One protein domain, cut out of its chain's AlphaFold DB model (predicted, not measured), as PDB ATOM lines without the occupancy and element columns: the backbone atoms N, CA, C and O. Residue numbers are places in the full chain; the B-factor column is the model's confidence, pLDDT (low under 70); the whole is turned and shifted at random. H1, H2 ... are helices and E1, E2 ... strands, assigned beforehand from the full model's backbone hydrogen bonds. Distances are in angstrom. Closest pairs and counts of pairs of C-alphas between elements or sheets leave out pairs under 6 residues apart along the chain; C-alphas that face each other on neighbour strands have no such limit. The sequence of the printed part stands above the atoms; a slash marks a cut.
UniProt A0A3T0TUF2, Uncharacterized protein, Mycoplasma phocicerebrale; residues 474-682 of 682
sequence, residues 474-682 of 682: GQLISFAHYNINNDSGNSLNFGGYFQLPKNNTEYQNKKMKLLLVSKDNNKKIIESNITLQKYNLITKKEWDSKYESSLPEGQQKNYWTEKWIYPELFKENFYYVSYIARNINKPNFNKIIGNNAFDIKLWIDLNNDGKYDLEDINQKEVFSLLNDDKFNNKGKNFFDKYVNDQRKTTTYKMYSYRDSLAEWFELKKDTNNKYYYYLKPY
ATOM      1  N   GLY A 474     -40.682  -3.664  35.721       91.69
ATOM      2  CA  GLY A 474     -40.305  -4.480  34.567       91.69
ATOM      3  C   GLY A 474     -41.292  -4.427  33.396       91.69
ATOM      4  O   GLY A 474     -41.076  -5.138  32.421       91.69
ATOM      5  N   GLN A 475     -42.337  -3.591  33.446       94.69
ATOM      6  CA  GLN A 475     -43.168  -3.262  32.282       94.69
ATOM      7  C   GLN A 475     -42.706  -1.957  31.623       94.69
ATOM      8  O   GLN A 475     -42.366  -0.993  32.313       94.69
ATOM      9  N   LEU A 476     -42.756  -1.901  30.286       95.56
ATOM     10  CA  LEU A 476     -42.364  -0.700  29.545       95.56
ATOM     11  C   LEU A 476     -43.326   0.468  29.810       95.56
ATOM     12  O   LEU A 476     -42.866   1.567  30.081       95.56
ATOM     13  N   ILE A 477     -44.643   0.229  29.825       96.38
ATOM     14  CA  ILE A 477     -45.638   1.194  30.314       96.38
ATOM     15  C   ILE A 477     -46.294   0.621  31.572       96.38
ATOM     16  O   ILE A 477     -47.212  -0.198  31.496       96.38
ATOM     17  N   SER A 478     -45.832   1.064  32.743       95.06
ATOM     18  CA  SER A 478     -46.369   0.615  34.029       95.06
ATOM     19  C   SER A 478     -47.406   1.565  34.631       95.06
ATOM     20  O   SER A 478     -48.256   1.147  35.418       95.06
ATOM     21  N   PHE A 479     -47.365   2.834  34.231       93.12
ATOM     22  CA  PHE A 479     -48.123   3.930  34.817       93.12
ATOM     23  C   PHE A 479     -48.662   4.861  33.730       93.12
ATOM     24  O   PHE A 479     -47.950   5.187  32.782       93.12
ATOM     25  N   ALA A 480     -49.900   5.334  33.892       91.94
ATOM     26  CA  ALA A 480     -50.511   6.320  33.009       91.94
ATOM     27  C   ALA A 480     -51.474   7.238  33.768       91.94
ATOM     28  O   ALA A 480     -52.180   6.818  34.687       91.94
ATOM     29  N   HIS A 481     -51.528   8.506  33.364       85.50
ATOM     30  CA  HIS A 481     -52.522   9.453  33.857       85.50
ATOM     31  C   HIS A 481     -52.726  10.616  32.884       85.50
ATOM     32  O   HIS A 481     -51.820  11.005  32.146       85.50
ATOM     33  N   TYR A 482     -53.898  11.244  32.942       81.06
ATOM     34  CA  TYR A 482     -54.110  12.520  32.266       81.06
ATOM     35  C   TYR A 482     -53.437  13.667  33.012       81.06
ATOM     36  O   TYR A 482     -53.343  13.657  34.247       81.06
ATOM     37  N   ASN A 483     -52.958  14.655  32.253       68.25
ATOM     38  CA  ASN A 483     -52.280  15.827  32.791       68.25
ATOM     39  C   ASN A 483     -53.090  16.436  33.949       68.25
ATOM     40  O   ASN A 483     -54.273  16.728  33.834       68.25
ATOM     41  N   ILE A 484     -52.406  16.608  35.080       53.19
ATOM     42  CA  ILE A 484     -52.939  17.041  36.381       53.19
ATOM     43  C   ILE A 484     -53.392  18.504  36.353       53.19
ATOM     44  O   ILE A 484     -53.947  19.004  37.330       53.19
ATOM     45  N   ASN A 485     -53.046  19.235  35.293       48.81
ATOM     46  CA  ASN A 485     -53.055  20.688  35.298       48.81
ATOM     47  C   ASN A 485     -54.140  21.337  34.471       48.81
ATOM     48  O   ASN A 485     -54.579  22.409  34.864       48.81
ATOM     49  N   ASN A 486     -54.571  20.695  33.393       48.34
ATOM     50  CA  ASN A 486     -55.719  21.143  32.637       48.34
ATOM     51  C   ASN A 486     -56.742  20.027  32.681       48.34
ATOM     52  O   ASN A 486     -56.510  18.932  32.165       48.34
ATOM     53  N   ASP A 487     -57.889  20.353  33.255       46.66
ATOM     54  CA  ASP A 487     -59.128  19.587  33.236       46.66
ATOM     55  C   ASP A 487     -59.674  19.436  31.796       46.66
ATOM     56  O   ASP A 487     -60.871  19.477  31.543       46.66
ATOM     57  N   SER A 488     -58.828  19.266  30.785       51.97
ATOM     58  CA  SER A 488     -59.244  19.051  29.402       51.97
ATOM     59  C   SER A 488     -59.069  17.601  28.957       51.97
ATOM     60  O   SER A 488     -59.620  17.234  27.933       51.97
ATOM     61  N   GLY A 489     -58.349  16.742  29.701       61.53
ATOM     62  CA  GLY A 489     -58.103  15.344  29.292       61.53
ATOM     63  C   GLY A 489     -57.314  15.206  27.978       61.53
ATOM     64  O   GLY A 489     -57.121  14.104  27.476       61.53
ATOM     65  N   ASN A 490     -56.824  16.321  27.427       73.31
ATOM     66  CA  ASN A 490     -56.204  16.401  26.103       73.31
ATOM     67  C   ASN A 490     -54.713  16.049  26.107       73.31
ATOM     68  O   ASN A 490     -54.061  16.096  25.064       73.31
ATOM     69  N   SER A 491     -54.142  15.740  27.270       80.31
ATOM     70  CA  SER A 491     -52.727  15.412  27.409       80.31
ATOM     71  C   SER A 491     -52.548  14.174  28.267       80.31
ATOM     72  O   SER A 491     -52.989  14.139  29.419       80.31
ATOM     73  N   LEU A 492     -51.872  13.184  27.698       85.94
ATOM     74  CA  LEU A 492     -51.544  11.920  28.331       85.94
ATOM     75  C   LEU A 492     -50.090  11.938  28.801       85.94
ATOM     76  O   LEU A 492     -49.186  12.353  28.072       85.94
ATOM     77  N   ASN A 493     -49.878  11.467  30.021       88.00
ATOM     78  CA  ASN A 493     -48.565  11.142  30.547       88.00
ATOM     79  C   ASN A 493     -48.528   9.646  30.831       88.00
ATOM     80  O   ASN A 493     -49.489   9.089  31.371       88.00
ATOM     81  N   PHE A 494     -47.406   9.013  30.526       93.00
ATOM     82  CA  PHE A 494     -47.168   7.633  30.918       93.00
ATOM     83  C   PHE A 494     -45.707   7.422  31.282       93.00
ATOM     84  O   PHE A 494     -44.837   8.225  30.948       93.00
ATOM     85  N   GLY A 495     -45.439   6.333  31.980       94.69
ATOM     86  CA  GLY A 495     -44.098   5.957  32.381       94.69
ATOM     87  C   GLY A 495     -43.994   4.466  32.628       94.69
ATOM     88  O   GLY A 495     -44.997   3.753  32.678       94.69
ATOM     89  N   GLY A 496     -42.766   4.012  32.799       95.56
ATOM     90  CA  GLY A 496     -42.460   2.630  33.125       95.56
ATOM     91  C   GLY A 496     -40.963   2.425  33.205       95.56
ATOM     92  O   GLY A 496     -40.247   3.324  33.664       95.56
ATOM     93  N   TYR A 497     -40.506   1.249  32.789       94.69
ATOM     94  CA  TYR A 497     -39.144   0.794  33.031       94.69
ATOM     95  C   TYR A 497     -38.509   0.222  31.769       94.69
ATOM     96  O   TYR A 497     -39.143  -0.519  31.022       94.69
ATOM     97  N   PHE A 498     -37.229   0.514  31.570       92.56
ATOM     98  CA  PHE A 498     -36.395  -0.158  30.576       92.56
ATOM     99  C   PHE A 498     -34.934  -0.165  31.033       92.56
ATOM    100  O   PHE A 498     -34.578   0.469  32.031       92.56
ATOM    101  N   GLN A 499     -34.097  -0.917  30.326       90.06
ATOM    102  CA  GLN A 499     -32.682  -1.079  30.630       90.06
ATOM    103  C   GLN A 499     -31.796  -0.199  29.751       90.06
ATOM    104  O   GLN A 499     -32.025  -0.051  28.549       90.06
ATOM    105  N   LEU A 500     -30.745   0.335  30.366       87.12
ATOM    106  CA  LEU A 500     -29.640   1.020  29.707       87.12
ATOM    107  C   LEU A 500     -28.312   0.343  30.087       87.12
ATOM    108  O   LEU A 500     -28.201  -0.241  31.173       87.12
ATOM    109  N   PRO A 501     -27.297   0.374  29.211       84.50
ATOM    110  CA  PRO A 501     -25.994  -0.216  29.501       84.50
ATOM    111  C   PRO A 501     -25.265   0.578  30.586       84.50
ATOM    112  O   PRO A 501     -25.191   1.807  30.533       84.50
ATOM    113  N   LYS A 502     -24.706  -0.125  31.574       79.12
ATOM    114  CA  LYS A 502     -23.890   0.491  32.628       79.12
ATOM    115  C   LYS A 502     -22.592   1.037  32.042       79.12
ATOM    116  O   LYS A 502     -21.997   0.412  31.172       79.12
ATOM    117  N   ASN A 503     -22.137   2.170  32.575       68.50
ATOM    118  CA  ASN A 503     -20.839   2.785  32.273       68.50
ATOM    119  C   ASN A 503     -20.588   3.114  30.793       68.50
ATOM    120  O   ASN A 503     -19.452   3.404  30.427       68.50
ATOM    121  N   ASN A 504     -21.619   3.106  29.942       66.88
ATOM    122  CA  ASN A 504     -21.452   3.552  28.570       66.88
ATOM    123  C   ASN A 504     -21.497   5.088  28.529       66.88
ATOM    124  O   ASN A 504     -22.564   5.699  28.637       66.88
ATOM    125  N   THR A 505     -20.320   5.702  28.408       63.47
ATOM    126  CA  THR A 505     -20.134   7.155  28.305       63.47
ATOM    127  C   THR A 505     -20.785   7.745  27.055       63.47
ATOM    128  O   THR A 505     -21.142   8.919  27.066       63.47
ATOM    129  N   GLU A 506     -21.017   6.941  26.012       68.81
ATOM    130  CA  GLU A 506     -21.611   7.371  24.741       68.81
ATOM    131  C   GLU A 506     -23.028   7.941  24.914       68.81
ATOM    132  O   GLU A 506     -23.418   8.863  24.202       68.81
ATOM    133  N   TYR A 507     -23.787   7.434  25.893       73.44
ATOM    134  CA  TYR A 507     -25.172   7.849  26.156       73.44
ATOM    135  C   TYR A 507     -25.301   8.897  27.265       73.44
ATOM    136  O   TYR A 507     -26.383   9.451  27.470       73.44
ATOM    137  N   GLN A 508     -24.221   9.172  28.002       70.44
ATOM    138  CA  GLN A 508     -24.241  10.164  29.071       70.44
ATOM    139  C   GLN A 508     -24.396  11.567  28.477       70.44
ATOM    140  O   GLN A 508     -23.751  11.917  27.494       70.44
ATOM    141  N   ASN A 509     -25.271  12.376  29.078       72.19
ATOM    142  CA  ASN A 509     -25.585  13.745  28.645       72.19
ATOM    143  C   ASN A 509     -26.182  13.869  27.232       72.19
ATOM    144  O   ASN A 509     -26.295  14.980  26.713       72.19
ATOM    145  N   LYS A 510     -26.599  12.759  26.610       83.75
ATOM    146  CA  LYS A 510     -27.259  12.785  25.303       83.75
ATOM    147  C   LYS A 510     -28.735  13.109  25.421       83.75
ATOM    148  O   LYS A 510     -29.414  12.725  26.377       83.75
ATOM    149  N   LYS A 511     -29.245  13.808  24.409       87.62
ATOM    150  CA  LYS A 511     -30.675  14.068  24.283       87.62
ATOM    151  C   LYS A 511     -31.380  12.757  23.954       87.62
ATOM    152  O   LYS A 511     -30.949  12.013  23.079       87.62
ATOM    153  N   MET A 512     -32.475  12.490  24.661       90.00
ATOM    154  CA  MET A 512     -33.287  11.297  24.448       90.00
ATOM    155  C   MET A 512     -34.751  11.668  24.239       90.00
ATOM    156  O   MET A 512     -35.284  12.556  24.916       90.00
ATOM    157  N   LYS A 513     -35.421  10.956  23.333       92.69
ATOM    158  CA  LYS A 513     -36.878  11.015  23.158       92.69
ATOM    159  C   LYS A 513     -37.446   9.620  22.956       92.69
ATOM    160  O   LYS A 513     -36.761   8.724  22.467       92.69
ATOM    161  N   LEU A 514     -38.727   9.474  23.270       94.06
ATOM    162  CA  LEU A 514     -39.510   8.353  22.771       94.06
ATOM    163  C   LEU A 514     -40.232   8.757  21.495       94.06
ATOM    164  O   LEU A 514     -40.798   9.848  21.408       94.06
ATOM    165  N   LEU A 515     -40.222   7.847  20.532       94.12
ATOM    166  CA  LEU A 515     -40.959   7.938  19.285       94.12
ATOM    167  C   LEU A 515     -42.054   6.874  19.330       94.12
ATOM    168  O   LEU A 515     -41.765   5.678  19.412       94.12
ATOM    169  N   LEU A 516     -43.312   7.307  19.302       94.56
ATOM    170  CA  LEU A 516     -44.458   6.413  19.160       94.56
ATOM    171  C   LEU A 516     -44.736   6.276  17.675       94.56
ATOM    172  O   LEU A 516     -45.151   7.244  17.041       94.56
ATOM    173  N   VAL A 517     -44.443   5.105  17.126       94.06
ATOM    174  CA  VAL A 517     -44.447   4.873  15.680       94.06
ATOM    175  C   VAL A 517     -45.587   3.930  15.343       94.06
ATOM    176  O   VAL A 517     -45.666   2.837  15.906       94.06
ATOM    177  N   SER A 518     -46.472   4.335  14.434       93.75
ATOM    178  CA  SER A 518     -47.546   3.457  13.965       93.75
ATOM    179  C   SER A 518     -46.972   2.176  13.357       93.75
ATOM    180  O   SER A 518     -46.025   2.232  12.569       93.75
ATOM    181  N   LYS A 519     -47.572   1.028  13.687       90.81
ATOM    182  CA  LYS A 519     -47.184  -0.281  13.146       90.81
ATOM    183  C   LYS A 519     -47.203  -0.301  11.616       90.81
ATOM    184  O   LYS A 519     -46.308  -0.879  11.009       90.81
ATOM    185  N   ASP A 520     -48.204   0.339  11.013       86.94
ATOM    186  CA  ASP A 520     -48.481   0.221   9.577       86.94
ATOM    187  C   ASP A 520     -47.787   1.303   8.736       86.94
ATOM    188  O   ASP A 520     -47.781   1.234   7.509       86.94
ATOM    189  N   ASN A 521     -47.232   2.342   9.371       86.50
ATOM    190  CA  ASN A 521     -46.573   3.438   8.664       86.50
ATOM    191  C   ASN A 521     -45.538   4.130   9.559       86.50
ATOM    192  O   ASN A 521     -45.891   4.904  10.451       86.50
ATOM    193  N   ASN A 522     -44.258   3.911   9.256       82.62
ATOM    194  CA  ASN A 522     -43.127   4.479   9.988       82.62
ATOM    195  C   ASN A 522     -43.043   6.015   9.935       82.62
ATOM    196  O   ASN A 522     -42.360   6.581  10.778       82.62
ATOM    197  N   LYS A 523     -43.752   6.689   9.018       85.50
ATOM    198  CA  LYS A 523     -43.847   8.162   8.946       85.50
ATOM    199  C   LYS A 523     -44.864   8.745   9.928       85.50
ATOM    200  O   LYS A 523     -44.847   9.943  10.201       85.50
ATOM    201  N   LYS A 524     -45.775   7.924  10.462       91.12
ATOM    202  CA  LYS A 524     -46.763   8.345  11.467       91.12
ATOM    203  C   LYS A 524     -46.147   8.225  12.858       91.12
ATOM    204  O   LYS A 524     -46.219   7.166  13.483       91.12
ATOM    205  N   ILE A 525     -45.532   9.316  13.309       91.19
ATOM    206  CA  ILE A 525     -44.723   9.358  14.530       91.19
ATOM    207  C   ILE A 525     -45.241  10.433  15.475       91.19
ATOM    208  O   ILE A 525     -45.609  11.532  15.057       91.19
ATOM    209  N   ILE A 526     -45.214  10.129  16.768       91.94
ATOM    210  CA  ILE A 526     -45.375  11.121  17.827       91.94
ATOM    211  C   ILE A 526     -44.121  11.130  18.672       91.94
ATOM    212  O   ILE A 526     -43.746  10.123  19.269       91.94
ATOM    213  N   GLU A 527     -43.504  12.297  18.754       91.94
ATOM    214  CA  GLU A 527     -42.354  12.515  19.611       91.94
ATOM    215  C   GLU A 527     -42.801  12.871  21.025       91.94
ATOM    216  O   GLU A 527     -43.655  13.739  21.230       91.94
ATOM    217  N   SER A 528     -42.178  12.247  22.019       90.31
ATOM    218  CA  SER A 528     -42.338  12.623  23.415       90.31
ATOM    219  C   SER A 528     -40.983  12.812  24.077       90.31
ATOM    220  O   SER A 528     -40.110  11.942  24.041       90.31
ATOM    221  N   ASN A 529     -40.820  13.966  24.723       87.38
ATOM    222  CA  ASN A 529     -39.681  14.197  25.595       87.38
ATOM    223  C   ASN A 529     -39.779  13.264  26.797       87.38
ATOM    224  O   ASN A 529     -40.792  13.272  27.507       87.38
ATOM    225  N   ILE A 530     -38.695  12.543  27.070       89.19
ATOM    226  CA  ILE A 530     -38.597  11.725  28.271       89.19
ATOM    227  C   ILE A 530     -37.756  12.377  29.344       89.19
ATOM    228  O   ILE A 530     -36.850  13.165  29.084       89.19
ATOM    229  N   THR A 531     -38.076  12.027  30.578       88.06
ATOM    230  CA  THR A 531     -37.205  12.278  31.715       88.06
ATOM    231  C   THR A 531     -36.931  10.953  32.391       88.06
ATOM    232  O   THR A 531     -37.868  10.246  32.764       88.06
ATOM    233  N   LEU A 532     -35.649  10.613  32.498       88.94
ATOM    234  CA  LEU A 532     -35.198   9.458  33.258       88.94
ATOM    235  C   LEU A 532     -35.103   9.838  34.728       88.94
ATOM    236  O   LEU A 532     -34.719  10.954  35.073       88.94
ATOM    237  N   GLN A 533     -35.451   8.897  35.588       86.75
ATOM    238  CA  GLN A 533     -35.360   9.046  37.026       86.75
ATOM    239  C   GLN A 533     -34.973   7.720  37.671       86.75
ATOM    240  O   GLN A 533     -35.226   6.633  37.141       86.75
ATOM    241  N   LYS A 534     -34.383   7.816  38.861       84.56
ATOM    242  CA  LYS A 534     -34.233   6.656  39.737       84.56
ATOM    243  C   LYS A 534     -35.605   6.209  40.233       84.56
ATOM    244  O   LYS A 534     -36.483   7.044  40.438       84.56
ATOM    245  N   TYR A 535     -35.760   4.911  40.443       91.62
ATOM    246  CA  TYR A 535     -36.826   4.323  41.250       91.62
ATOM    247  C   TYR A 535     -36.199   3.758  42.523       91.62
ATOM    248  O   TYR A 535     -34.982   3.575  42.574       91.62
ATOM    249  N   ASN A 536     -37.017   3.438  43.520       92.25
ATOM    250  CA  ASN A 536     -36.543   2.747  44.710       92.25
ATOM    251  C   ASN A 536     -37.527   1.635  45.066       92.25
ATOM    252  O   ASN A 536     -38.699   1.899  45.317       92.25
ATOM    253  N   LEU A 537     -37.061   0.387  45.044       93.38
ATOM    254  CA  LEU A 537     -37.848  -0.794  45.393       93.38
ATOM    255  C   LEU A 537     -37.040  -1.625  46.379       93.38
ATOM    256  O   LEU A 537     -36.186  -2.422  45.990       93.38
ATOM    257  N   ILE A 538     -37.297  -1.406  47.663       92.19
ATOM    258  CA  ILE A 538     -36.532  -2.011  48.750       92.19
ATOM    259  C   ILE A 538     -37.452  -2.635  49.790       92.19
ATOM    260  O   ILE A 538     -38.575  -2.195  49.999       92.19
ATOM    261  N   THR A 539     -36.956  -3.640  50.493       92.44
ATOM    262  CA  THR A 539     -37.594  -4.160  51.702       92.44
ATOM    263  C   THR A 539     -36.517  -4.518  52.710       92.44
ATOM    264  O   THR A 539     -35.414  -4.914  52.341       92.44
ATOM    265  N   LYS A 540     -36.803  -4.341  53.995       89.25
ATOM    266  CA  LYS A 540     -35.925  -4.764  55.082       89.25
ATOM    267  C   LYS A 540     -35.676  -6.265  55.001       89.25
ATOM    268  O   LYS A 540     -36.574  -6.993  54.601       89.25
ATOM    269  N   LYS A 541     -34.502  -6.744  55.408       88.31
ATOM    270  CA  LYS A 541     -34.248  -8.192  55.552       88.31
ATOM    271  C   LYS A 541     -34.886  -8.768  56.812       88.31
ATOM    272  O   LYS A 541     -35.306  -9.917  56.829       88.31
ATOM    273  N   GLU A 542     -34.963  -7.946  57.848       80.69
ATOM    274  CA  GLU A 542     -35.524  -8.262  59.159       80.69
ATOM    275  C   GLU A 542     -36.356  -7.075  59.650       80.69
ATOM    276  O   GLU A 542     -36.080  -5.933  59.283       80.69
ATOM    277  N   TRP A 543     -37.363  -7.306  60.490       75.06
ATOM    278  CA  TRP A 543     -38.278  -6.247  60.935       75.06
ATOM    279  C   TRP A 543     -37.573  -5.025  61.559       75.06
ATOM    280  O   TRP A 543     -38.039  -3.898  61.376       75.06
ATOM    281  N   ASP A 544     -36.443  -5.229  62.238       70.75
ATOM    282  CA  ASP A 544     -35.618  -4.230  62.929       70.75
ATOM    283  C   ASP A 544     -34.405  -3.759  62.110       70.75
ATOM    284  O   ASP A 544     -33.529  -3.058  62.627       70.75
ATOM    285  N   SER A 545     -34.352  -4.098  60.817       77.56
ATOM    286  CA  SER A 545     -33.294  -3.624  59.919       77.56
ATOM    287  C   SER A 545     -33.232  -2.100  59.911       77.56
ATOM    288  O   SER A 545     -34.226  -1.419  59.648       77.56
ATOM    289  N   LYS A 546     -32.038  -1.567  60.171       73.75
ATOM    290  CA  LYS A 546     -31.771  -0.128  60.182       73.75
ATOM    291  C   LYS A 546     -31.347   0.358  58.810       73.75
ATOM    292  O   LYS A 546     -30.592  -0.325  58.116       73.75
ATOM    293  N   TYR A 547     -31.794   1.560  58.463       74.50
ATOM    294  CA  TYR A 547     -31.314   2.274  57.290       74.50
ATOM    295  C   TYR A 547     -30.103   3.127  57.674       74.50
ATOM    296  O   TYR A 547     -30.214   4.035  58.500       74.50
ATOM    297  N   GLU A 548     -28.948   2.863  57.073       73.56
ATOM    298  CA  GLU A 548     -27.715   3.593  57.378       73.56
ATOM    299  C   GLU A 548     -27.535   4.730  56.373       73.56
ATOM    300  O   GLU A 548     -27.032   4.525  55.270       73.56
ATOM    301  N   SER A 549     -27.960   5.950  56.717       66.06
ATOM    302  CA  SER A 549     -27.957   7.077  55.767       66.06
ATOM    303  C   SER A 549     -26.577   7.474  55.239       66.06
ATOM    304  O   SER A 549     -26.510   8.112  54.186       66.06
ATOM    305  N   SER A 550     -25.516   7.101  55.956       64.69
ATOM    306  CA  SER A 550     -24.114   7.306  55.587       64.69
ATOM    307  C   SER A 550     -23.603   6.327  54.527       64.69
ATOM    308  O   SER A 550     -22.594   6.617  53.890       64.69
ATOM    309  N   LEU A 551     -24.264   5.182  54.319       66.00
ATOM    310  CA  LEU A 551     -23.834   4.213  53.313       66.00
ATOM    311  C   LEU A 551     -24.330   4.606  51.908       66.00
ATOM    312  O   LEU A 551     -25.500   4.985  51.752       66.00
ATOM    313  N   PRO A 552     -23.484   4.467  50.868       62.97
ATOM    314  CA  PRO A 552     -23.890   4.639  49.479       62.97
ATOM    315  C   PRO A 552     -25.076   3.751  49.075       62.97
ATOM    316  O   PRO A 552     -25.305   2.664  49.616       62.97
ATOM    317  N   GLU A 553     -25.820   4.206  48.068       56.41
ATOM    318  CA  GLU A 553     -26.899   3.442  47.434       56.41
ATOM    319  C   GLU A 553     -26.357   2.094  46.917       56.41
ATOM    320  O   GLU A 553     -25.304   2.036  46.283       56.41
ATOM    321  N   GLY A 554     -27.037   0.989  47.244       59.81
ATOM    322  CA  GLY A 554     -26.573  -0.371  46.932       59.81
ATOM    323  C   GLY A 554     -25.632  -1.006  47.968       59.81
ATOM    324  O   GLY A 554     -25.375  -2.204  47.881       59.81
ATOM    325  N   GLN A 555     -25.177  -0.257  48.980       66.31
ATOM    326  CA  GLN A 555     -24.410  -0.795  50.117       66.31
ATOM    327  C   GLN A 555     -25.264  -1.014  51.376       66.31
ATOM    328  O   GLN A 555     -24.744  -1.416  52.414       66.31
ATOM    329  N   GLN A 556     -26.583  -0.806  51.286       80.19
ATOM    330  CA  GLN A 556     -27.546  -1.085  52.356       80.19
ATOM    331  C   GLN A 556     -27.686  -2.603  52.580       80.19
ATOM    332  O   GLN A 556     -28.623  -3.241  52.103       80.19
ATOM    333  N   LYS A 557     -26.738  -3.205  53.308       80.88
ATOM    334  CA  LYS A 557     -26.652  -4.666  53.509       80.88
ATOM    335  C   LYS A 557     -27.867  -5.270  54.220       80.88
ATOM    336  O   LYS A 557     -28.120  -6.461  54.041       80.88
ATOM    337  N   ASN A 558     -28.619  -4.464  54.968       84.25
ATOM    338  CA  ASN A 558     -29.802  -4.881  55.731       84.25
ATOM    339  C   ASN A 558     -31.110  -4.782  54.929       84.25
ATOM    340  O   ASN A 558     -32.190  -4.984  55.480       84.25
ATOM    341  N   TYR A 559     -31.022  -4.494  53.628       90.44
ATOM    342  CA  TYR A 559     -32.165  -4.397  52.731       90.44
ATOM    343  C   TYR A 559     -32.026  -5.352  51.547       90.44
ATOM    344  O   TYR A 559     -30.935  -5.582  51.020       90.44
ATOM    345  N   TRP A 560     -33.149  -5.919  51.133       92.31
ATOM    346  CA  TRP A 560     -33.326  -6.502  49.815       92.31
ATOM    347  C   TRP A 560     -33.776  -5.423  48.838       92.31
ATOM    348  O   TRP A 560     -34.430  -4.454  49.222       92.31
ATOM    349  N   THR A 561     -33.458  -5.630  47.565       91.88
ATOM    350  CA  THR A 561     -34.055  -4.880  46.459       91.88
ATOM    351  C   THR A 561     -34.916  -5.822  45.621       91.88
ATOM    352  O   THR A 561     -34.961  -7.033  45.863       91.88
ATOM    353  N   GLU A 562     -35.580  -5.306  44.601       91.56
ATOM    354  CA  GLU A 562     -36.350  -6.069  43.622       91.56
ATOM    355  C   GLU A 562     -35.545  -7.203  42.935       91.56
ATOM    356  O   GLU A 562     -36.120  -8.183  42.461       91.56
ATOM    357  N   LYS A 563     -34.205  -7.162  42.976       91.25
ATOM    358  CA  LYS A 563     -33.327  -8.273  42.560       91.25
ATOM    359  C   LYS A 563     -33.587  -9.569  43.321       91.25
ATOM    360  O   LYS A 563     -33.364 -10.650  42.791       91.25
ATOM    361  N   TRP A 564     -34.051  -9.473  44.564       93.19
ATOM    362  CA  TRP A 564     -34.337 -10.638  45.396       93.19
ATOM    363  C   TRP A 564     -35.519 -11.459  44.863       93.19
ATOM    364  O   TRP A 564     -35.528 -12.687  44.969       93.19
ATOM    365  N   ILE A 565     -36.500 -10.788  44.258       94.06
ATOM    366  CA  ILE A 565     -37.690 -11.408  43.661       94.06
ATOM    367  C   ILE A 565     -37.514 -11.702  42.169       94.06
ATOM    368  O   ILE A 565     -38.097 -12.671  41.690       94.06
ATOM    369  N   TYR A 566     -36.669 -10.942  41.466       90.50
ATOM    370  CA  TYR A 566     -36.456 -11.065  40.021       90.50
ATOM    371  C   TYR A 566     -34.976 -11.133  39.610       90.50
ATOM    372  O   TYR A 566     -34.548 -10.316  38.798       90.50
ATOM    373  N   PRO A 567     -34.176 -12.091  40.114       85.88
ATOM    374  CA  PRO A 567     -32.727 -12.119  39.878       85.88
ATOM    375  C   PRO A 567     -32.358 -12.192  38.387       85.88
ATOM    376  O   PRO A 567     -31.459 -11.483  37.943       85.88
ATOM    377  N   GLU A 568     -33.116 -12.958  37.599       79.56
ATOM    378  CA  GLU A 568     -32.844 -13.207  36.175       79.56
ATOM    379  C   GLU A 568     -33.014 -11.976  35.270       79.56
ATOM    380  O   GLU A 568     -32.481 -11.926  34.160       79.56
ATOM    381  N   LEU A 569     -33.749 -10.955  35.726       74.56
ATOM    382  CA  LEU A 569     -33.943  -9.722  34.958       74.56
ATOM    383  C   LEU A 569     -32.725  -8.783  35.050       74.56
ATOM    384  O   LEU A 569     -32.566  -7.875  34.230       74.56
ATOM    385  N   PHE A 570     -31.807  -9.029  35.990       66.75
ATOM    386  CA  PHE A 570     -30.632  -8.193  36.232       66.75
ATOM    387  C   PHE A 570     -29.367  -8.793  35.644       66.75
ATOM    388  O   PHE A 570     -28.566  -9.410  36.339       66.75
ATOM    389  N   LYS A 571     -29.120  -8.517  34.365       73.38
ATOM    390  CA  LYS A 571     -27.788  -8.737  33.800       73.38
ATOM    391  C   LYS A 571     -26.804  -7.706  34.344       73.38
ATOM    392  O   LYS A 571     -27.103  -6.512  34.388       73.38
ATOM    393  N   GLU A 572     -25.607  -8.157  34.711       71.50
ATOM    394  CA  GLU A 572     -24.595  -7.320  35.367       71.50
ATOM    395  C   GLU A 572     -24.222  -6.067  34.565       71.50
ATOM    396  O   GLU A 572     -23.975  -5.025  35.168       71.50
ATOM    397  N   ASN A 573     -24.300  -6.119  33.234       83.31
ATOM    398  CA  ASN A 573     -23.913  -5.022  32.342       83.31
ATOM    399  C   ASN A 573     -25.010  -3.967  32.107       83.31
ATOM    400  O   ASN A 573     -24.760  -2.977  31.423       83.31
ATOM    401  N   PHE A 574     -26.211  -4.140  32.668       84.06
ATOM    402  CA  PHE A 574     -27.342  -3.230  32.463       84.06
ATOM    403  C   PHE A 574     -27.909  -2.723  33.786       84.06
ATOM    404  O   PHE A 574     -27.870  -3.409  34.812       84.06
ATOM    405  N   TYR A 575     -28.436  -1.502  33.775       83.62
ATOM    406  CA  TYR A 575     -29.217  -0.950  34.878       83.62
ATOM    407  C   TYR A 575     -30.620  -0.602  34.393       83.62
ATOM    408  O   TYR A 575     -30.811  -0.204  33.246       83.62
ATOM    409  N   TYR A 576     -31.604  -0.781  35.269       86.88
ATOM    410  CA  TYR A 576     -32.967  -0.342  35.005       86.88
ATOM    411  C   TYR A 576     -33.106   1.140  35.333       86.88
ATOM    412  O   TYR A 576     -32.604   1.614  36.353       86.88
ATOM    413  N   VAL A 577     -33.834   1.855  34.485       87.88
ATOM    414  CA  VAL A 577     -34.293   3.222  34.738       87.88
ATOM    415  C   VAL A 577     -35.808   3.249  34.800       87.88
ATOM    416  O   VAL A 577     -36.478   2.452  34.144       87.88
ATOM    417  N   SER A 578     -36.346   4.190  35.571       93.31
ATOM    418  CA  SER A 578     -37.731   4.614  35.416       93.31
ATOM    419  C   SER A 578     -37.766   5.840  34.508       93.31
ATOM    420  O   SER A 578     -36.864   6.679  34.558       93.31
ATOM    421  N   TYR A 579     -38.788   5.954  33.666       92.81
ATOM    422  CA  TYR A 579     -38.964   7.118  32.802       92.81
ATOM    423  C   TYR A 579     -40.385   7.664  32.862       92.81
ATOM    424  O   TYR A 579     -41.331   6.947  33.197       92.81
ATOM    425  N   ILE A 580     -40.531   8.926  32.456       91.19
ATOM    426  CA  ILE A 580     -41.825   9.536  32.147       91.19
ATOM    427  C   ILE A 580     -41.795  10.206  30.782       91.19
ATOM    428  O   ILE A 580     -40.953  11.066  30.525       91.19
ATOM    429  N   ALA A 581     -42.770   9.841  29.954       90.88
ATOM    430  CA  ALA A 581     -43.172  10.520  28.732       90.88
ATOM    431  C   ALA A 581     -44.313  11.499  29.039       90.88
ATOM    432  O   ALA A 581     -45.253  11.177  29.775       90.88
ATOM    433  N   ARG A 582     -44.214  12.722  28.513       82.25
ATOM    434  CA  ARG A 582     -45.007  13.860  28.997       82.25
ATOM    435  C   ARG A 582     -45.804  14.531  27.896       82.25
ATOM    436  O   ARG A 582     -45.326  14.650  26.770       82.25
ATOM    437  N   ASN A 583     -46.956  15.066  28.294       77.94
ATOM    438  CA  ASN A 583     -47.814  15.973  27.538       77.94
ATOM    439  C   ASN A 583     -48.090  15.493  26.112       77.94
ATOM    440  O   ASN A 583     -48.091  16.283  25.168       77.94
ATOM    441  N   ILE A 584     -48.333  14.194  25.956       85.75
ATOM    442  CA  ILE A 584     -48.680  13.627  24.661       85.75
ATOM    443  C   ILE A 584     -50.065  14.149  24.309       85.75
ATOM    444  O   ILE A 584     -51.049  13.831  24.977       85.75
ATOM    445  N   ASN A 585     -50.120  15.012  23.297       85.12
ATOM    446  CA  ASN A 585     -51.356  15.630  22.845       85.12
ATOM    447  C   ASN A 585     -52.281  14.542  22.282       85.12
ATOM    448  O   ASN A 585     -51.988  13.947  21.248       85.12
ATOM    449  N   LYS A 586     -53.390  14.277  22.976       83.25
ATOM    450  CA  LYS A 586     -54.331  13.206  22.643       83.25
ATOM    451  C   LYS A 586     -55.051  13.434  21.308       83.25
ATOM    452  O   LYS A 586     -55.091  12.493  20.522       83.25
ATOM    453  N   PRO A 587     -55.558  14.640  20.981       84.50
ATOM    454  CA  PRO A 587     -56.058  14.913  19.633       84.50
ATOM    455  C   PRO A 587     -55.040  14.571  18.536       84.50
ATOM    456  O   PRO A 587     -55.389  13.946  17.537       84.50
ATOM    457  N   ASN A 588     -53.767  14.910  18.752       86.88
ATOM    458  CA  ASN A 588     -52.689  14.549  17.838       86.88
ATOM    459  C   ASN A 588     -52.437  13.033  17.814       86.88
ATOM    460  O   ASN A 588     -52.241  12.466  16.743       86.88
ATOM    461  N   PHE A 589     -52.511  12.366  18.969       88.69
ATOM    462  CA  PHE A 589     -52.430  10.910  19.071       88.69
ATOM    463  C   PHE A 589     -53.497  10.211  18.237       88.69
ATOM    464  O   PHE A 589     -53.174   9.388  17.383       88.69
ATOM    465  N   ASN A 590     -54.752  10.614  18.402       85.81
ATOM    466  CA  ASN A 590     -55.875  10.046  17.668       85.81
ATOM    467  C   ASN A 590     -55.799  10.352  16.165       85.81
ATOM    468  O   ASN A 590     -56.213   9.532  15.351       85.81
ATOM    469  N   LYS A 591     -55.245  11.508  15.782       88.50
ATOM    470  CA  LYS A 591     -55.050  11.880  14.375       88.50
ATOM    471  C   LYS A 591     -53.930  11.080  13.701       88.50
ATOM    472  O   LYS A 591     -54.088  10.666  12.555       88.50
ATOM    473  N   ILE A 592     -52.788  10.912  14.373       89.06
ATOM    474  CA  ILE A 592     -51.585  10.296  13.790       89.06
ATOM    475  C   ILE A 592     -51.616   8.775  13.949       89.06
ATOM    476  O   ILE A 592     -51.477   8.058  12.960       89.06
ATOM    477  N   ILE A 593     -51.795   8.283  15.174       89.81
ATOM    478  CA  ILE A 593     -51.802   6.849  15.489       89.81
ATOM    479  C   ILE A 593     -53.225   6.292  15.380       89.81
ATOM    480  O   ILE A 593     -53.436   5.271  14.724       89.81
ATOM    481  N   GLY A 594     -54.213   6.990  15.948       82.00
ATOM    482  CA  GLY A 594     -55.607   6.540  15.977       82.00
ATOM    483  C   GLY A 594     -55.791   5.277  16.818       82.00
ATOM    484  O   GLY A 594     -55.146   5.115  17.848       82.00
ATOM    485  N   ASN A 595     -56.647   4.366  16.349       79.44
ATOM    486  CA  ASN A 595     -56.880   3.062  16.986       79.44
ATOM    487  C   ASN A 595     -55.860   1.987  16.555       79.44
ATOM    488  O   ASN A 595     -56.057   0.801  16.832       79.44
ATOM    489  N   ASN A 596     -54.805   2.376  15.832       87.31
ATOM    490  CA  ASN A 596     -53.814   1.439  15.314       87.31
ATOM    491  C   ASN A 596     -52.823   1.014  16.401       87.31
ATOM    492  O   ASN A 596     -52.615   1.705  17.402       87.31
ATOM    493  N   ALA A 597     -52.179  -0.127  16.165       94.50
ATOM    494  CA  ALA A 597     -51.072  -0.574  16.992       94.50
ATOM    495  C   ALA A 597     -49.868   0.358  16.804       94.50
ATOM    496  O   ALA A 597     -49.615   0.837  15.695       94.50
ATOM    497  N   PHE A 598     -49.090   0.578  17.857       95.56
ATOM    498  CA  PHE A 598     -47.867   1.368  17.793       95.56
ATOM    499  C   PHE A 598     -46.717   0.700  18.538       95.56
ATOM    500  O   PHE A 598     -46.897  -0.039  19.509       95.56
ATOM    501  N   ASP A 599     -45.515   0.973  18.049       95.38
ATOM    502  CA  ASP A 599     -44.257   0.630  18.692       95.38
ATOM    503  C   ASP A 599     -43.728   1.824  19.500       95.38
ATOM    504  O   ASP A 599     -44.071   2.980  19.233       95.38
ATOM    505  N   ILE A 600     -42.871   1.545  20.477       95.12
ATOM    506  CA  ILE A 600     -42.167   2.545  21.274       95.12
ATOM    507  C   ILE A 600     -40.684   2.428  20.954       95.12
ATOM    508  O   ILE A 600     -40.008   1.502  21.407       95.12
ATOM    509  N   LYS A 601     -40.169   3.393  20.191       94.38
ATOM    510  CA  LYS A 601     -38.739   3.489  19.896       94.38
ATOM    511  C   LYS A 601     -38.072   4.514  20.801       94.38
ATOM    512  O   LYS A 601     -38.640   5.571  21.078       94.38
ATOM    513  N   LEU A 602     -36.863   4.205  21.246       93.19
ATOM    514  CA  LEU A 602     -35.977   5.139  21.928       93.19
ATOM    515  C   LEU A 602     -35.008   5.716  20.898       93.19
ATOM    516  O   LEU A 602     -34.315   4.967  20.212       93.19
ATOM    517  N   TRP A 603     -34.983   7.042  20.793       93.00
ATOM    518  CA  TRP A 603     -33.950   7.772  20.067       93.00
ATOM    519  C   TRP A 603     -32.970   8.382  21.064       93.00
ATOM    520  O   TRP A 603     -33.391   9.031  22.032       93.00
ATOM    521  N   ILE A 604     -31.680   8.173  20.814       90.19
ATOM    522  CA  ILE A 604     -30.577   8.804  21.534       90.19
ATOM    523  C   ILE A 604     -29.723   9.547  20.509       90.19
ATOM    524  O   ILE A 604     -29.182   8.924  19.604       90.19
ATOM    525  N   ASP A 605     -29.602  10.858  20.680       89.38
ATOM    526  CA  ASP A 605     -28.865  11.773  19.801       89.38
ATOM    527  C   ASP A 605     -27.345  11.614  20.016       89.38
ATOM    528  O   ASP A 605     -26.736  12.345  20.804       89.38
ATOM    529  N   LEU A 606     -26.729  10.586  19.426       87.50
ATOM    530  CA  LEU A 606     -25.319  10.244  19.655       87.50
ATOM    531  C   LEU A 606     -24.393  11.234  18.954       87.50
ATOM    532  O   LEU A 606     -23.355  11.595  19.517       87.50
ATOM    533  N   ASN A 607     -24.774  11.717  17.777       86.75
ATOM    534  CA  ASN A 607     -24.001  12.678  16.995       86.75
ATOM    535  C   ASN A 607     -24.251  14.158  17.379       86.75
ATOM    536  O   ASN A 607     -23.464  15.017  16.980       86.75
ATOM    537  N   ASN A 608     -25.257  14.449  18.219       86.06
ATOM    538  CA  ASN A 608     -25.688  15.793  18.637       86.06
ATOM    539  C   ASN A 608     -26.220  16.680  17.491       86.06
ATOM    540  O   ASN A 608     -26.128  17.909  17.581       86.06
ATOM    541  N   ASP A 609     -26.746  16.103  16.412       88.56
ATOM    542  CA  ASP A 609     -27.315  16.872  15.297       88.56
ATOM    543  C   ASP A 609     -28.805  17.214  15.501       88.56
ATOM    544  O   ASP A 609     -29.374  18.037  14.771       88.56
ATOM    545  N   GLY A 610     -29.431  16.623  16.525       86.12
ATOM    546  CA  GLY A 610     -30.828  16.840  16.875       86.12
ATOM    547  C   GLY A 610     -31.835  16.205  15.914       86.12
ATOM    548  O   GLY A 610     -33.023  16.545  16.006       86.12
ATOM    549  N   LYS A 611     -31.394  15.324  15.015       86.25
ATOM    550  CA  LYS A 611     -32.181  14.664  13.969       86.25
ATOM    551  C   LYS A 611     -32.143  13.145  14.148       86.25
ATOM    552  O   LYS A 611     -31.270  12.580  14.785       86.25
ATOM    553  N   TYR A 612     -33.141  12.478  13.586       83.75
ATOM    554  CA  TYR A 612     -33.199  11.023  13.503       83.75
ATOM    555  C   TYR A 612     -33.776  10.631  12.146       83.75
ATOM    556  O   TYR A 612     -34.555  11.392  11.568       83.75
ATOM    557  N   ASP A 613     -33.415   9.449  11.657       78.56
ATOM    558  CA  ASP A 613     -33.925   8.891  10.411       78.56
ATOM    559  C   ASP A 613     -34.467   7.478  10.664       78.56
ATOM    560  O   ASP A 613     -33.750   6.546  11.009       78.56
ATOM    561  N   LEU A 614     -35.782   7.317  10.525       75.62
ATOM    562  CA  LEU A 614     -36.444   6.025  10.714       75.62
ATOM    563  C   LEU A 614     -36.361   5.118   9.481       75.62
ATOM    564  O   LEU A 614     -36.792   3.963   9.571       75.62
ATOM    565  N   GLU A 615     -35.891   5.638   8.347       73.12
ATOM    566  CA  GLU A 615     -35.697   4.903   7.096       73.12
ATOM    567  C   GLU A 615     -34.264   4.355   6.973       73.12
ATOM    568  O   GLU A 615     -34.052   3.371   6.260       73.12
ATOM    569  N   ASP A 616     -33.298   4.904   7.719       68.12
ATOM    570  CA  ASP A 616     -31.923   4.405   7.746       68.12
ATOM    571  C   ASP A 616     -31.780   3.165   8.649       68.12
ATOM    572  O   ASP A 616     -31.675   3.232   9.875       68.12
ATOM    573  N   ILE A 617     -31.734   1.993   8.014       57.59
ATOM    574  CA  ILE A 617     -31.546   0.686   8.666       57.59
ATOM    575  C   ILE A 617     -30.175   0.585   9.366       57.59
ATOM    576  O   ILE A 617     -30.011  -0.217  10.288       57.59
ATOM    577  N   ASN A 618     -29.193   1.401   8.968       56.22
ATOM    578  CA  ASN A 618     -27.861   1.423   9.570       56.22
ATOM    579  C   ASN A 618     -27.748   2.404  10.750       56.22
ATOM    580  O   ASN A 618     -26.699   2.445  11.408       56.22
ATOM    581  N   GLN A 619     -28.797   3.179  11.051       66.88
ATOM    582  CA  GLN A 619     -28.744   4.184  12.106       66.88
ATOM    583  C   GLN A 619     -28.693   3.529  13.495       66.88
ATOM    584  O   GLN A 619     -29.600   2.825  13.934       66.88
ATOM    585  N   LYS A 620     -27.616   3.797  14.241       74.50
ATOM    586  CA  LYS A 620     -27.393   3.244  15.592       74.50
ATOM    587  C   LYS A 620     -28.178   3.965  16.696       74.50
ATOM    588  O   LYS A 620     -28.165   3.505  17.843       74.50
ATOM    589  N   GLU A 621     -28.845   5.066  16.366       86.50
ATOM    590  CA  GLU A 621     -29.435   6.019  17.314       86.50
ATOM    591  C   GLU A 621     -30.884   5.710  17.696       86.50
ATOM    592  O   GLU A 621     -31.299   6.019  18.814       86.50
ATOM    593  N   VAL A 622     -31.644   5.073  16.798       89.62
ATOM    594  CA  VAL A 622     -33.056   4.734  17.008       89.62
ATOM    595  C   VAL A 622     -33.218   3.226  17.115       89.62
ATOM    596  O   VAL A 622     -32.709   2.476  16.291       89.62
ATOM    597  N   PHE A 623     -33.938   2.765  18.129       90.31
ATOM    598  CA  PHE A 623     -34.220   1.342  18.301       90.31
ATOM    599  C   PHE A 623     -35.538   1.134  19.031       90.31
ATOM    600  O   PHE A 623     -35.918   1.902  19.918       90.31
ATOM    601  N   SER A 624     -36.250   0.090  18.640       92.44
ATOM    602  CA  SER A 624     -37.464  -0.365  19.292       92.44
ATOM    603  C   SER A 624     -37.156  -0.934  20.672       92.44
ATOM    604  O   SER A 624     -36.315  -1.815  20.819       92.44
ATOM    605  N   LEU A 625     -37.880  -0.473  21.692       93.50
ATOM    606  CA  LEU A 625     -37.818  -1.075  23.024       93.50
ATOM    607  C   LEU A 625     -38.601  -2.396  23.093       93.50
ATOM    608  O   LEU A 625     -38.389  -3.185  24.009       93.50
ATOM    609  N   LEU A 626     -39.512  -2.644  22.149       93.50
ATOM    610  CA  LEU A 626     -40.331  -3.856  22.112       93.50
ATOM    611  C   LEU A 626     -39.786  -4.905  21.142       93.50
ATOM    612  O   LEU A 626     -39.901  -6.099  21.400       93.50
ATOM    613  N   ASN A 627     -39.217  -4.484  20.020       93.12
ATOM    614  CA  ASN A 627     -38.963  -5.370  18.887       93.12
ATOM    615  C   ASN A 627     -37.480  -5.537  18.549       93.12
ATOM    616  O   ASN A 627     -37.144  -6.516  17.887       93.12
ATOM    617  N   ASP A 628     -36.605  -4.665  19.056       88.69
ATOM    618  CA  ASP A 628     -35.159  -4.806  18.892       88.69
ATOM    619  C   ASP A 628     -34.574  -5.348  20.202       88.69
ATOM    620  O   ASP A 628     -34.834  -4.802  21.272       88.69
ATOM    621  N   ASP A 629     -33.769  -6.415  20.149       85.94
ATOM    622  CA  ASP A 629     -33.066  -6.961  21.326       85.94
ATOM    623  C   ASP A 629     -31.851  -6.081  21.678       85.94
ATOM    624  O   ASP A 629     -30.694  -6.508  21.618       85.94
ATOM    625  N   LYS A 630     -32.106  -4.803  21.984       86.25
ATOM    626  CA  LYS A 630     -31.078  -3.814  22.315       86.25
ATOM    627  C   LYS A 630     -31.087  -3.507  23.804       86.25
ATOM    628  O   LYS A 630     -32.121  -3.316  24.437       86.25
ATOM    629  N   PHE A 631     -29.892  -3.443  24.380       84.94
ATOM    630  CA  PHE A 631     -29.672  -3.200  25.808       84.94
ATOM    631  C   PHE A 631     -30.391  -4.185  26.740       84.94
ATOM    632  O   PHE A 631     -30.791  -3.819  27.841       84.94
ATOM    633  N   ASN A 632     -30.558  -5.434  26.288       85.00
ATOM    634  CA  ASN A 632     -31.316  -6.480  26.981       85.00
ATOM    635  C   ASN A 632     -32.813  -6.156  27.178       85.00
ATOM    636  O   ASN A 632     -33.518  -6.875  27.890       85.00
ATOM    637  N   ASN A 633     -33.321  -5.127  26.498       87.06
ATOM    638  CA  ASN A 633     -34.749  -4.895  26.369       87.06
ATOM    639  C   ASN A 633     -35.297  -5.889  25.346       87.06
ATOM    640  O   ASN A 633     -35.008  -5.796  24.160       87.06
ATOM    641  N   LYS A 634     -36.072  -6.866  25.819       88.25
ATOM    642  CA  LYS A 634     -36.756  -7.841  24.967       88.25
ATOM    643  C   LYS A 634     -38.253  -7.639  25.116       88.25
ATOM    644  O   LYS A 634     -38.760  -7.776  26.230       88.25
ATOM    645  N   GLY A 635     -38.977  -7.415  24.017       91.00
ATOM    646  CA  GLY A 635     -40.443  -7.303  24.045       91.00
ATOM    647  C   GLY A 635     -41.127  -8.470  24.733       91.00
ATOM    648  O   GLY A 635     -42.069  -8.260  25.486       91.00
ATOM    649  N   LYS A 636     -40.581  -9.683  24.568       92.88
ATOM    650  CA  LYS A 636     -41.055 -10.876  25.278       92.88
ATOM    651  C   LYS A 636     -41.040 -10.685  26.796       92.88
ATOM    652  O   LYS A 636     -42.024 -11.012  27.437       92.88
ATOM    653  N   ASN A 637     -39.975 -10.120  27.365       91.81
ATOM    654  CA  ASN A 637     -39.879  -9.918  28.813       91.81
ATOM    655  C   ASN A 637     -40.928  -8.907  29.297       91.81
ATOM    656  O   ASN A 637     -41.589  -9.147  30.305       91.81
ATOM    657  N   PHE A 638     -41.120  -7.808  28.557       94.00
ATOM    658  CA  PHE A 638     -42.165  -6.828  28.865       94.00
ATOM    659  C   PHE A 638     -43.569  -7.434  28.755       94.00
ATOM    660  O   PHE A 638     -44.409  -7.187  29.618       94.00
ATOM    661  N   PHE A 639     -43.816  -8.240  27.722       95.38
ATOM    662  CA  PHE A 639     -45.094  -8.906  27.491       95.38
ATOM    663  C   PHE A 639     -45.395  -9.974  28.542       95.38
ATOM    664  O   PHE A 639     -46.476  -9.962  29.122       95.38
ATOM    665  N   ASP A 640     -44.433 -10.843  28.849       94.44
ATOM    666  CA  ASP A 640     -44.569 -11.857  29.894       94.44
ATOM    667  C   ASP A 640     -44.871 -11.193  31.241       94.44
ATOM    668  O   ASP A 640     -45.741 -11.655  31.980       94.44
ATOM    669  N   LYS A 641     -44.203 -10.070  31.545       93.62
ATOM    670  CA  LYS A 641     -44.463  -9.300  32.763       93.62
ATOM    671  C   LYS A 641     -45.860  -8.679  32.762       93.62
ATOM    672  O   LYS A 641     -46.576  -8.816  33.747       93.62
ATOM    673  N   TYR A 642     -46.269  -8.064  31.653       94.12
ATOM    674  CA  TYR A 642     -47.611  -7.507  31.462       94.12
ATOM    675  C   TYR A 642     -48.715  -8.556  31.681       94.12
ATOM    676  O   TYR A 642     -49.647  -8.312  32.446       94.12
ATOM    677  N   VAL A 643     -48.573  -9.745  31.084       95.06
ATOM    678  CA  VAL A 643     -49.527 -10.856  31.238       95.06
ATOM    679  C   VAL A 643     -49.516 -11.403  32.667       95.06
ATOM    680  O   VAL A 643     -50.572 -11.592  33.270       95.06
ATOM    681  N   ASN A 644     -48.331 -11.637  33.236       94.81
ATOM    682  CA  ASN A 644     -48.187 -12.216  34.571       94.81
ATOM    683  C   ASN A 644     -48.678 -11.282  35.682       94.81
ATOM    684  O   ASN A 644     -49.145 -11.753  36.719       94.81
ATOM    685  N   ASP A 645     -48.562  -9.968  35.507       94.06
ATOM    686  CA  ASP A 645     -49.006  -9.000  36.509       94.06
ATOM    687  C   ASP A 645     -50.526  -8.884  36.605       94.06
ATOM    688  O   ASP A 645     -50.999  -8.402  37.629       94.06
ATOM    689  N   GLN A 646     -51.280  -9.374  35.609       94.62
ATOM    690  CA  GLN A 646     -52.752  -9.396  35.623       94.62
ATOM    691  C   GLN A 646     -53.337  -8.043  36.051       94.62
ATOM    692  O   GLN A 646     -54.155  -7.934  36.967       94.62
ATOM    693  N   ARG A 647     -52.842  -6.977  35.422       92.56
ATOM    694  CA  ARG A 647     -53.268  -5.599  35.667       92.56
ATOM    695  C   ARG A 647     -53.318  -4.845  34.348       92.56
ATOM    696  O   ARG A 647     -52.502  -5.089  33.459       92.56
ATOM    697  N   LYS A 648     -54.229  -3.882  34.237       92.31
ATOM    698  CA  LYS A 648     -54.272  -2.955  33.102       92.31
ATOM    699  C   LYS A 648     -53.643  -1.633  33.510       92.31
ATOM    700  O   LYS A 648     -54.011  -1.052  34.526       92.31
ATOM    701  N   THR A 649     -52.703  -1.133  32.712       93.69
ATOM    702  CA  THR A 649     -52.191   0.227  32.901       93.69
ATOM    703  C   THR A 649     -53.212   1.212  32.335       93.69
ATOM    704  O   THR A 649     -53.322   1.357  31.116       93.69
ATOM    705  N   THR A 650     -53.970   1.873  33.216       91.75
ATOM    706  CA  THR A 650     -55.079   2.757  32.827       91.75
ATOM    707  C   THR A 650     -54.923   4.184  33.355       91.75
ATOM    708  O   THR A 650     -54.236   4.452  34.348       91.75
ATOM    709  N   THR A 651     -55.626   5.118  32.715       88.81
ATOM    710  CA  THR A 651     -55.826   6.480  33.226       88.81
ATOM    711  C   THR A 651     -57.016   6.599  34.185       88.81
ATOM    712  O   THR A 651     -57.192   7.666  34.774       88.81
ATOM    713  N   TYR A 652     -57.800   5.529  34.387       87.19
ATOM    714  CA  TYR A 652     -58.941   5.501  35.306       87.19
ATOM    715  C   TYR A 652     -58.493   5.660  36.756       87.19
ATOM    716  O   TYR A 652     -57.452   5.125  37.149       87.19
ATOM    717  N   LYS A 653     -59.274   6.403  37.545       83.62
ATOM    718  CA  LYS A 653     -59.048   6.626  38.976       83.62
ATOM    719  C   LYS A 653     -60.408   6.745  39.661       83.62
ATOM    720  O   LYS A 653     -61.100   7.733  39.436       83.62
ATOM    721  N   MET A 654     -60.748   5.772  40.506       73.00
ATOM    722  CA  MET A 654     -62.067   5.623  41.144       73.00
ATOM    723  C   MET A 654     -62.581   6.883  41.860       73.00
ATOM    724  O   MET A 654     -63.781   7.120  41.923       73.00
ATOM    725  N   TYR A 655     -61.681   7.702  42.403       68.38
ATOM    726  CA  TYR A 655     -62.028   8.914  43.153       68.38
ATOM    727  C   TYR A 655     -61.792  10.205  42.350       68.38
ATOM    728  O   TYR A 655     -61.582  11.273  42.926       68.38
ATOM    729  N   SER A 656     -61.745  10.128  41.017       66.38
ATOM    730  CA  SER A 656     -61.563  11.286  40.133       66.38
ATOM    731  C   SER A 656     -62.837  11.602  39.354       66.38
ATOM    732  O   SER A 656     -63.518  10.708  38.879       66.38
ATOM    733  N   TYR A 657     -63.118  12.891  39.145       54.00
ATOM    734  CA  TYR A 657     -64.340  13.429  38.516       54.00
ATOM    735  C   TYR A 657     -64.601  13.021  37.037       54.00
ATOM    736  O   TYR A 657     -65.393  13.674  36.361       54.00
ATOM    737  N   ARG A 658     -63.930  12.004  36.473       56.72
ATOM    738  CA  ARG A 658     -63.982  11.667  35.030       56.72
ATOM    739  C   ARG A 658     -64.053  10.170  34.741       56.72
ATOM    740  O   ARG A 658     -63.259   9.653  33.955       56.72
ATOM    741  N   ASP A 659     -65.033   9.490  35.318       53.28
ATOM    742  CA  ASP A 659     -65.224   8.049  35.106       53.28
ATOM    743  C   ASP A 659     -65.491   7.649  33.632       53.28
ATOM    744  O   ASP A 659     -65.314   6.485  33.277       53.28
ATOM    745  N   SER A 660     -65.850   8.588  32.741       53.84
ATOM    746  CA  SER A 660     -66.306   8.292  31.369       53.84
ATOM    747  C   SER A 660     -65.264   8.399  30.239       53.84
ATOM    748  O   SER A 660     -65.579   8.027  29.113       53.84
ATOM    749  N   LEU A 661     -64.036   8.878  30.486       72.25
ATOM    750  CA  LEU A 661     -63.017   9.096  29.432       72.25
ATOM    751  C   LEU A 661     -61.693   8.360  29.689       72.25
ATOM    752  O   LEU A 661     -60.638   8.790  29.214       72.25
ATOM    753  N   ALA A 662     -61.713   7.282  30.466       85.56
ATOM    754  CA  ALA A 662     -60.505   6.521  30.751       85.56
ATOM    755  C   ALA A 662     -59.978   5.782  29.509       85.56
ATOM    756  O   ALA A 662     -60.716   5.423  28.596       85.56
ATOM    757  N   GLU A 663     -58.671   5.559  29.497       88.62
ATOM    758  CA  GLU A 663     -57.966   4.799  28.473       88.62
ATOM    759  C   GLU A 663     -57.053   3.779  29.135       88.62
ATOM    760  O   GLU A 663     -56.586   3.987  30.260       88.62
ATOM    761  N   TRP A 664     -56.772   2.696  28.421       92.75
ATOM    762  CA  TRP A 664     -55.815   1.691  28.847       92.75
ATOM    763  C   TRP A 664     -54.841   1.340  27.731       92.75
ATOM    764  O   TRP A 664     -55.176   1.363  26.543       92.75
ATOM    765  N   PHE A 665     -53.618   1.033  28.149       94.81
ATOM    766  CA  PHE A 665     -52.562   0.545  27.278       94.81
ATOM    767  C   PHE A 665     -52.620  -0.980  27.229       94.81
ATOM    768  O   PHE A 665     -52.348  -1.660  28.224       94.81
ATOM    769  N   GLU A 666     -52.974  -1.515  26.067       96.00
ATOM    770  CA  GLU A 666     -53.015  -2.953  25.814       96.00
ATOM    771  C   GLU A 666     -51.780  -3.369  25.017       96.00
ATOM    772  O   GLU A 666     -51.567  -2.880  23.912       96.00
ATOM    773  N   LEU A 667     -50.964  -4.274  25.559       96.56
ATOM    774  CA  LEU A 667     -49.808  -4.830  24.855       96.56
ATOM    775  C   LEU A 667     -50.202  -6.159  24.208       96.56
ATOM    776  O   LEU A 667     -50.676  -7.062  24.896       96.56
ATOM    777  N   LYS A 668     -49.978  -6.307  22.898       96.06
ATOM    778  CA  LYS A 668     -50.210  -7.571  22.183       96.06
ATOM    779  C   LYS A 668     -48.986  -8.043  21.434       96.06
ATOM    780  O   LYS A 668     -48.173  -7.248  20.969       96.06
ATOM    781  N   LYS A 669     -48.941  -9.358  21.257       95.56
ATOM    782  CA  LYS A 669     -48.075 -10.050  20.313       95.56
ATOM    783  C   LYS A 669     -48.825 -10.261  18.995       95.56
ATOM    784  O   LYS A 669     -49.981 -10.679  19.015       95.56
ATOM    785  N   ASP A 670     -48.189  -9.963  17.870       93.00
ATOM    786  CA  ASP A 670     -48.749 -10.187  16.540       93.00
ATOM    787  C   ASP A 670     -48.343 -11.545  15.942       93.00
ATOM    788  O   ASP A 670     -47.608 -12.332  16.548       93.00
ATOM    789  N   THR A 671     -48.831 -11.828  14.733       90.38
ATOM    790  CA  THR A 671     -48.580 -13.085  14.009       90.38
ATOM    791  C   THR A 671     -47.110 -13.302  13.647       90.38
ATOM    792  O   THR A 671     -46.703 -14.442  13.447       90.38
ATOM    793  N   ASN A 672     -46.297 -12.244  13.618       89.88
ATOM    794  CA  ASN A 672     -44.868 -12.291  13.307       89.88
ATOM    795  C   ASN A 672     -43.996 -12.328  14.570       89.88
ATOM    796  O   ASN A 672     -42.794 -12.075  14.504       89.88
ATOM    797  N   ASN A 673     -44.588 -12.628  15.731       89.56
ATOM    798  CA  ASN A 673     -43.932 -12.595  17.036       89.56
ATOM    799  C   ASN A 673     -43.382 -11.216  17.447       89.56
ATOM    800  O   ASN A 673     -42.510 -11.153  18.317       89.56
ATOM    801  N   LYS A 674     -43.904 -10.127  16.872       94.38
ATOM    802  CA  LYS A 674     -43.590  -8.749  17.272       94.38
ATOM    803  C   LYS A 674     -44.603  -8.237  18.292       94.38
ATOM    804  O   LYS A 674     -45.730  -8.728  18.356       94.38
ATOM    805  N   TYR A 675     -44.211  -7.255  19.093       96.44
ATOM    806  CA  TYR A 675     -45.009  -6.711  20.189       96.44
ATOM    807  C   TYR A 675     -45.366  -5.249  19.925       96.44
ATOM    808  O   TYR A 675     -44.513  -4.459  19.519       96.44
ATOM    809  N   TYR A 676     -46.624  -4.891  20.177       96.88
ATOM    810  CA  TYR A 676     -47.152  -3.546  19.942       96.88
ATOM    811  C   TYR A 676     -48.167  -3.154  21.011       96.88
ATOM    812  O   TYR A 676     -48.942  -3.993  21.480       96.88
ATOM    813  N   TYR A 677     -48.191  -1.869  21.355       97.12
ATOM    814  CA  TYR A 677     -49.236  -1.303  22.196       97.12
ATOM    815  C   TYR A 677     -50.431  -0.839  21.367       97.12
ATOM    816  O   TYR A 677     -50.296  -0.397  20.228       97.12
ATOM    817  N   TYR A 678     -51.599  -0.882  21.990       95.31
ATOM    818  CA  TYR A 678     -52.821  -0.219  21.566       95.31
ATOM    819  C   TYR A 678     -53.250   0.724  22.685       95.31
ATOM    820  O   TYR A 678     -53.182   0.360  23.862       95.31
ATOM    821  N   LEU A 679     -53.712   1.921  22.329       92.75
ATOM    822  CA  LEU A 679     -54.410   2.801  23.259       92.75
ATOM    823  C   LEU A 679     -55.902   2.626  23.014       92.75
ATOM    824  O   LEU A 679     -56.385   2.870  21.910       92.75
ATOM    825  N   LYS A 680     -56.623   2.154  24.026       91.00
ATOM    826  CA  LYS A 680     -58.042   1.828  23.903       91.00
ATOM    827  C   LYS A 680     -58.869   2.604  24.916       91.00
ATOM    828  O   LYS A 680     -58.381   2.834  26.024       91.00
ATOM    829  N   PRO A 681     -60.130   2.932  24.589       89.19
ATOM    830  CA  PRO A 681     -61.108   3.299  25.601       89.19
ATOM    831  C   PRO A 681     -61.165   2.210  26.674       89.19
ATOM    832  O   PRO A 681     -61.150   1.016  26.352       89.19
ATOM    833  N   TYR A 682     -61.163   2.631  27.932       87.06
ATOM    834  CA  TYR A 682     -61.295   1.760  29.091       87.06
ATOM    835  C   TYR A 682     -62.688   1.882  29.675       87.06
ATOM    836  O   TYR A 682     -63.193   3.027  29.740       87.06
TER     837      TYR A 682
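This is residues 474 to 682 of the 682 residues of an uncharacterized protein of Mycoplasma phocicerebrale (UniProt A0A3T0TUF2). A strongly twisted antiparallel sheet of seven strands, E1 E2 E7 E4 E3 E8 E9, is partly face to face with the hairpin of E10 and E11, whose strands cross it, and helix H2 packs on that hairpin. Short helix H1 packs on the large sheet over E4, and a small hairpin, E5 and E6, makes an arm away from this body, from which residues 549 to 555 stick out. The printed part has 209 residues, with eleven named strands and two named helices in the order E1 E2 E3 E4 E5 E6 E7 H1 E8 E9 H2 E10 E11. The class is mostly strand, though named elements hold 95 of the 209 residues, under half. The whole is compact, with a radius of gyration of the C-alphas of 18.5 A and spans of 54 by 47 by 36 A.

E1, residues 479 to 482, is an edge strand and forms a hairpin with E2, residues 491 to 501; N 481 and O 493 are 2.9 A apart, within hydrogen-bond range. E2 bends by 54 degrees at residue 497. It is the antiparallel neighbour of E7, residues 574 to 585, with N 494 and O 581 at 3.1 A. E3, residues 512 to 518, and E4, residues 521 to 533, form a hairpin with N 516 and O 526 at 2.8 A. E4 bends by 76 degrees at residue 524, and its pairing is staggered: residues 521 to 529 pair with E3 and residues 530 to 533 with E7, where N 533 and O 578 are 2.8 A apart. E5, residues 538 to 540, and E6, residues 559 to 561, form a hairpin with N 539 and O 560 at 2.9 A; E5 and E7 are apart. H1, residues 586 to 592, is on the seven-stranded sheet at a height of 5.1 A; it lies only just over E4, on which 3 of its 7 C-alphas fall, and runs along the strands, at 23 degrees to E4 on the local plane. Their closest C-alphas are those of Lys 524 and Ile 592, 5.7 A apart. E8, residues 598 to 604, is the antiparallel neighbour of E3, with N 515 and O 601 at 2.8 A, and forms a hairpin with edge strand E9, residues 622 to 624, with N 602 and O 623 at 2.8 A. E10, residues 663 to 669, and E11, residues 675 to 681, form a hairpin with N 666 and O 678 at 2.9 A. This pair and the large sheet make a sandwich, two sheets face to face, their strands at 59 degrees; the closest C-alphas of E8 and E11 are those of Asp 599 and Tyr 676, 5.2 A. H2, residues 635 to 645, is not on the large sheet; its closest C-alpha pair with E10 is Phe 639 and Leu 667, 6.8 A. In H1 and H2 every O i to N i+4 pair is within hydrogen-bond range.

E1 begins at C-alpha 479, (-48.123, 3.930, 34.817). From first to last C-alpha, E2 measures 31.0 A, E4 31.0 A, E7 32.0 A, E3 19.4 A, E8 19.2 A, E10 19.6 A, E11 19.7 A and H2 15.2 A. C-alpha 538, where E5 begins, is at (-36.532, -2.011, 48.750). E11 ends at C-alpha 681, (-61.108, 3.299, 25.601).

The two C-alphas farthest apart are those of Asp 544 and Glu 615, 56.6 A. The printed part has no cut and ends at residue 682, the chain's last. The links E5 to E6, E6 to E7, E8 to E9 and H2 to E10 are long. The mean pLDDT of the printed part is 84.3; 29 residues are under 70, among them 483 to 489, 549 to 555 and 655 to 660.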